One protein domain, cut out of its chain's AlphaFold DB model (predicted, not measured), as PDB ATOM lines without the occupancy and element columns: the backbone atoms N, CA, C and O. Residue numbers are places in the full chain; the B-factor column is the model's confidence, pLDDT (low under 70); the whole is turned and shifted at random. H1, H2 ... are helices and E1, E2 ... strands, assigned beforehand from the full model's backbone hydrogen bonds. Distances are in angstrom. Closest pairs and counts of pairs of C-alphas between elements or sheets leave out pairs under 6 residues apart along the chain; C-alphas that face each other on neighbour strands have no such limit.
ATOM      1  N   LEU A 146     128.158 139.567 196.726       90.62
ATOM      2  CA  LEU A 146     128.251 139.170 195.329       90.62
ATOM      3  C   LEU A 146     129.156 137.950 195.235       90.62
ATOM      4  O   LEU A 146     130.331 138.044 195.567       90.62
ATOM      5  N   TRP A 147     128.636 136.813 194.796       88.75
ATOM      6  CA  TRP A 147     129.435 135.603 194.630       88.75
ATOM      7  C   TRP A 147     129.876 135.483 193.186       88.75
ATOM      8  O   TRP A 147     129.044 135.354 192.292       88.75
ATOM      9  N   LEU A 148     131.184 135.529 192.976       89.56
ATOM     10  CA  LEU A 148     131.792 135.291 191.683       89.56
ATOM     11  C   LEU A 148     132.301 133.855 191.649       89.56
ATOM     12  O   LEU A 148     133.210 133.497 192.396       89.56
ATOM     13  N   TRP A 149     131.719 133.049 190.775       85.12
ATOM     14  CA  TRP A 149     132.176 131.693 190.518       85.12
ATOM     15  C   TRP A 149     132.765 131.596 189.120       85.12
ATOM     16  O   TRP A 149     132.141 132.022 188.151       85.12
ATOM     17  N   GLY A 150     133.959 131.017 189.016       85.88
ATOM     18  CA  GLY A 150     134.561 130.634 187.741       85.88
ATOM     19  C   GLY A 150     134.299 129.164 187.417       85.88
ATOM     20  O   GLY A 150     134.024 128.373 188.316       85.88
ATOM     21  N   GLY A 151     134.426 128.800 186.139       87.56
ATOM     22  CA  GLY A 151     134.403 127.396 185.710       87.56
ATOM     23  C   GLY A 151     133.011 126.783 185.553       87.56
ATOM     24  O   GLY A 151     132.900 125.564 185.497       87.56
ATOM     25  N   PHE A 152     131.956 127.598 185.488       90.81
ATOM     26  CA  PHE A 152     130.635 127.106 185.114       90.81
ATOM     27  C   PHE A 152     130.531 126.981 183.599       90.81
ATOM     28  O   PHE A 152     130.904 127.914 182.889       90.81
ATOM     29  N   ALA A 153     129.966 125.878 183.115       93.81
ATOM     30  CA  ALA A 153     129.596 125.756 181.712       93.81
ATOM     31  C   ALA A 153     128.606 126.869 181.324       93.81
ATOM     32  O   ALA A 153     127.675 127.180 182.076       93.81
ATOM     33  N   ASP A 154     128.802 127.481 180.159       93.12
ATOM     34  CA  ASP A 154     127.852 128.446 179.622       93.12
ATOM     35  C   ASP A 154     126.527 127.745 179.287       93.12
ATOM     36  O   ASP A 154     126.492 126.721 178.609       93.12
ATOM     37  N   PHE A 155     125.414 128.327 179.739       92.75
ATOM     38  CA  PHE A 155     124.078 127.743 179.571       92.75
ATOM     39  C   PHE A 155     123.625 127.599 178.108       92.75
ATOM     40  O   PHE A 155     122.674 126.871 177.834       92.75
ATOM     41  N   LYS A 156     124.255 128.319 177.175       95.81
ATOM     42  CA  LYS A 156     124.006 128.273 175.728       95.81
ATOM     43  C   LYS A 156     125.158 127.631 174.947       95.81
ATOM     44  O   LYS A 156     124.940 127.233 173.808       95.81
ATOM     45  N   GLN A 157     126.361 127.563 175.516       95.94
ATOM     46  CA  GLN A 157     127.565 126.989 174.904       95.94
ATOM     47  C   GLN A 157     128.294 126.082 175.916       95.94
ATOM     48  O   GLN A 157     129.290 126.504 176.502       95.94
ATOM     49  N   PRO A 158     127.822 124.841 176.135       93.88
ATOM     50  CA  PRO A 158     128.281 123.995 177.243       93.88
ATOM     51  C   PRO A 158     129.773 123.631 177.191       93.88
ATOM     52  O   PRO A 158     130.347 123.305 178.226       93.88
ATOM     53  N   ASP A 159     130.413 123.743 176.023       96.56
ATOM     54  CA  ASP A 159     131.851 123.500 175.840       96.56
ATOM     55  C   ASP A 159     132.739 124.662 176.326       96.56
ATOM     56  O   ASP A 159     133.967 124.556 176.330       96.56
ATOM     57  N   LEU A 160     132.146 125.790 176.736       95.56
ATOM     58  CA  LEU A 160     132.865 126.953 177.248       95.56
ATOM     59  C   LEU A 160     132.582 127.180 178.726       95.56
ATOM     60  O   LEU A 160     131.436 127.222 179.168       95.56
ATOM     61  N   ASN A 161     133.644 127.467 179.472       95.94
ATOM     62  CA  ASN A 161     133.526 127.945 180.838       95.94
ATOM     63  C   ASN A 161     133.323 129.463 180.870       95.94
ATOM     64  O   ASN A 161     134.042 130.219 180.213       95.94
ATOM     65  N   ARG A 162     132.394 129.922 181.706       93.69
ATOM     66  CA  ARG A 162     132.179 131.334 182.023       93.69
ATOM     67  C   ARG A 162     132.178 131.583 183.518       93.69
ATOM     68  O   ARG A 162     131.913 130.707 184.341       93.69
ATOM     69  N   ALA A 163     132.484 132.829 183.856       92.50
ATOM     70  CA  ALA A 163     132.245 133.332 185.190       92.50
ATOM     71  C   ALA A 163     130.756 133.656 185.355       92.50
ATOM     72  O   ALA A 163     130.156 134.300 184.493       92.50
ATOM     73  N   ILE A 164     130.182 133.243 186.479       90.56
ATOM     74  CA  ILE A 164     128.819 133.587 186.873       90.56
ATOM     75  C   ILE A 164     128.895 134.456 188.122       90.56
ATOM     76  O   ILE A 164     129.565 134.118 189.100       90.56
ATOM     77  N   LEU A 165     128.194 135.588 188.077       91.25
ATOM     78  CA  LEU A 165     127.991 136.461 189.223       91.25
ATOM     79  C   LEU A 165     126.594 136.214 189.791       91.25
ATOM     80  O   LEU A 165     125.597 136.391 189.094       91.25
ATOM     81  N   MET A 166     126.524 135.830 191.061       90.31
ATOM     82  CA  MET A 166     125.269 135.579 191.763       90.31
ATOM     83  C   MET A 166     125.107 136.502 192.965       90.31
ATOM     84  O   MET A 166     126.075 136.971 193.568       90.31
ATOM     85  N   GLN A 167     123.851 136.750 193.330       90.38
ATOM     86  CA  GLN A 167     123.520 137.448 194.565       90.38
ATOM     87  C   GLN A 167     123.927 136.607 195.781       90.38
ATOM     88  O   GLN A 167     123.630 135.418 195.853       90.38
ATOM     89  N   GLY A 168     124.536 137.259 196.771       87.50
ATOM     90  CA  GLY A 168     124.812 136.697 198.088       87.50
ATOM     91  C   GLY A 168     124.497 137.689 199.212       87.50
ATOM     92  O   GLY A 168     123.707 138.621 199.060       87.50
ATOM     93  N   GLY A 169     125.142 137.495 200.363       83.00
ATOM     94  CA  GLY A 169     125.187 138.478 201.457       83.00
ATOM     95  C   GLY A 169     123.957 138.586 202.353       83.00
ATOM     96  O   GLY A 169     123.952 139.435 203.244       83.00
ATOM     97  N   LEU A 170     122.933 137.750 202.171       87.38
ATOM     98  CA  LEU A 170     121.874 137.621 203.171       87.38
ATOM     99  C   LEU A 170     122.364 136.746 204.333       87.38
ATOM    100  O   LEU A 170     122.995 135.714 204.126       87.38
ATOM    101  N   GLY A 171     122.086 137.188 205.559       86.00
ATOM    102  CA  GLY A 171     122.394 136.440 206.783       86.00
ATOM    103  C   GLY A 171     121.268 135.503 207.228       86.00
ATOM    104  O   GLY A 171     121.522 134.566 207.974       86.00
ATOM    105  N   MET A 172     120.035 135.751 206.775       88.19
ATOM    106  CA  MET A 172     118.890 134.857 206.968       88.19
ATOM    107  C   MET A 172     118.696 133.974 205.729       88.19
ATOM    108  O   MET A 172     119.086 134.407 204.641       88.19
ATOM    109  N   PRO A 173     118.058 132.793 205.869       86.06
ATOM    110  CA  PRO A 173     117.946 131.810 204.788       86.06
ATOM    111  C   PRO A 173     117.364 132.376 203.489       86.06
ATOM    112  O   PRO A 173     117.817 132.025 202.405       86.06
ATOM    113  N   GLU A 174     116.388 133.284 203.593       84.38
ATOM    114  CA  GLU A 174     115.676 133.815 202.434       84.38
ATOM    115  C   GLU A 174     115.335 135.303 202.571       84.38
ATOM    116  O   GLU A 174     115.225 135.862 203.667       84.38
ATOM    117  N   ARG A 175     115.069 135.946 201.427       86.94
ATOM    118  CA  ARG A 175     114.612 137.344 201.333       86.94
ATOM    119  C   ARG A 175     113.384 137.618 202.200       86.94
ATOM    120  O   ARG A 175     113.257 138.703 202.769       86.94
ATOM    121  N   ASP A 176     112.463 136.666 202.288       84.25
ATOM    122  CA  ASP A 176     111.164 136.893 202.918       84.25
ATOM    123  C   ASP A 176     111.267 137.072 204.442       84.25
ATOM    124  O   ASP A 176     110.419 137.745 205.028       84.25
ATOM    125  N   TYR A 177     112.372 136.645 205.066       82.75
ATOM    126  CA  TYR A 177     112.719 136.960 206.462       82.75
ATOM    127  C   TYR A 177     112.921 138.465 206.698       82.75
ATOM    128  O   TYR A 177     112.758 138.968 207.811       82.75
ATOM    129  N   TYR A 178     113.233 139.219 205.644       81.69
ATOM    130  CA  TYR A 178     113.437 140.663 205.697       81.69
ATOM    131  C   TYR A 178     112.161 141.459 205.404       81.69
ATOM    132  O   TYR A 178     112.205 142.688 205.446       81.69
ATOM    133  N   ARG A 179     111.022 140.799 205.156       84.50
ATOM    134  CA  ARG A 179     109.718 141.454 204.971       84.50
ATOM    135  C   ARG A 179     108.977 141.584 206.308       84.50
ATOM    136  O   ARG A 179     109.133 140.762 207.208       84.50
ATOM    137  N   ALA A 180     108.167 142.636 206.455       66.50
ATOM    138  CA  ALA A 180     107.554 143.022 207.734       66.50
ATOM    139  C   ALA A 180     106.718 141.906 208.397       66.50
ATOM    140  O   ALA A 180     106.794 141.726 209.611       66.50
ATOM    141  N   ARG A 181     105.980 141.122 207.601       62.31
ATOM    142  CA  ARG A 181     105.103 140.040 208.080       62.31
ATOM    143  C   ARG A 181     105.878 138.895 208.749       62.31
ATOM    144  O   ARG A 181     105.481 138.423 209.807       62.31
ATOM    145  N   THR A 182     107.022 138.508 208.188       58.78
ATOM    146  CA  THR A 182     107.862 137.404 208.688       58.78
ATOM    147  C   THR A 182     108.699 137.820 209.903       58.78
ATOM    148  O   THR A 182     108.871 137.046 210.845       58.78
ATOM    149  N   ARG A 183     109.146 139.086 209.949       55.59
ATOM    150  CA  ARG A 183     109.886 139.659 211.094       55.59
ATOM    151  C   ARG A 183     109.128 139.534 212.423       55.59
ATOM    152  O   ARG A 183     109.758 139.383 213.469       55.59
ATOM    153  N   ALA A 184     107.794 139.583 212.397       54.66
ATOM    154  CA  ALA A 184     106.961 139.467 213.593       54.66
ATOM    155  C   ALA A 184     106.989 138.059 214.221       54.66
ATOM    156  O   ALA A 184     106.985 137.955 215.448       54.66
ATOM    157  N   CYS A 185     107.067 136.993 213.412       53.81
ATOM    158  CA  CYS A 185     107.188 135.620 213.918       53.81
ATOM    159  C   CYS A 185     108.625 135.322 214.397       53.81
ATOM    160  O   CYS A 185     108.796 134.693 215.437       53.81
ATOM    161  N   LEU A 186     109.659 135.869 213.743       56.09
ATOM    162  CA  LEU A 186     111.057 135.689 214.171       56.09
ATOM    163  C   LEU A 186     111.379 136.378 215.496       56.09
ATOM    164  O   LEU A 186     112.062 135.792 216.322       56.09
ATOM    165  N   ARG A 187     110.850 137.575 215.771       51.75
ATOM    166  CA  ARG A 187     111.057 138.246 217.074       51.75
ATOM    167  C   ARG A 187     110.560 137.440 218.281       51.75
ATOM    168  O   ARG A 187     110.921 137.774 219.401       51.75
ATOM    169  N   ARG A 188     109.713 136.427 218.068       48.81
ATOM    170  CA  ARG A 188     109.163 135.575 219.132       48.81
ATOM    171  C   ARG A 188     109.946 134.275 219.349       48.81
ATOM    172  O   ARG A 188     109.711 133.636 220.365       48.81
ATOM    173  N   GLY A 189     110.850 133.894 218.437       48.06
ATOM    174  CA  GLY A 189     111.616 132.637 218.518       48.06
ATOM    175  C   GLY A 189     113.099 132.732 218.139       48.06
ATOM    176  O   GLY A 189     113.855 131.812 218.420       48.06
ATOM    177  N   ALA A 190     113.544 133.831 217.533       41.47
ATOM    178  CA  ALA A 190     114.946 134.090 217.244       41.47
ATOM    179  C   ALA A 190     115.562 134.924 218.377       41.47
ATOM    180  O   ALA A 190     114.924 135.887 218.830       41.47
TER     181      ALA A 190
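AT A GLANCE: This is residues 146 to 190 of the 267 residues of the protein "Peptidase_M13_N domain-containing protein" of Massilia sp. Se16.2.3 (UniProt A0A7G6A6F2). Look first for a long two-stranded hairpin, E1 and E2, at one end of a thin rod; from the end of E2 a stretch with no named element leads away to two short helices, H1 and H2, at the other end. The hairpin and the helices do not fold back on each other, and the strand E1 bends sharply on its way to the hairpin's loop. The printed part has 45 residues, with two named strands and two named helices in the order E1, E2, H1, H2; the sheet has the order E1 - E2 and is antiparallel, and the class is mixed, helices and strands. The whole is extended, with a radius of gyration of the C-alphas of 17.0 A, and the C-alphas span 50 by 16 by 13 A.

IN THESE COORDINATES: Find C-alpha 146 at (128.251, 139.170, 195.329); from there E1, residues 146 to 153, runs 19.2 A from first to last C-alpha and bends by 67 degrees at residue 150. Next look at E2, residues 161 to 167, which covers 19.5 A and ends with C-alpha 167 at (123.520, 137.448, 194.565). Further on, H1 takes residues 175 to 178 and measures 5.6 A. H2 takes residues 180 to 186 and measures 10.4 A; find its last C-alpha, 186, at (111.057, 135.689, 214.171).

HOW THE PARTS SIT: Start at the hairpin: E1 and E2 are antiparallel neighbours, with 153 degrees between their N-to-C directions. The C-alphas of Gly 150 and Ala 163 face each other at 4.4 A. Look there too for N 147 and O 166 at 2.8 A and N 162 and O 152 at 2.8 A, both within hydrogen-bond range. At the other end, H1 and H2 only just touch, with 3 pairs of C-alphas within 8 A, and only at the corner by their link; their closest C-alphas are those of Tyr 177 and Arg 183, 6.1 A apart. E1 is apart from H1 and from H2, and E2 is apart from H2. H1 is too short for any O i to N i+4 pair, while H2 has 1 of 3 such pairs within hydrogen-bond range and 1 of 4 O i to N i+3 pairs.

THE WHOLE: The C-alphas of Asp 159 and Arg 188 are the two farthest apart, at 50.3 A. The printed part has no cut; the link from H1 to H2 is tight, and those from E1 to E2 and from E2 to H1, 7 residues each, are short. Residues 171 to 176 stand free, as do residues 179 to 184, of which 180 to 184 belong to H2. The mean pLDDT of the printed part is 80.9, and residues 180 to 190 are under 70.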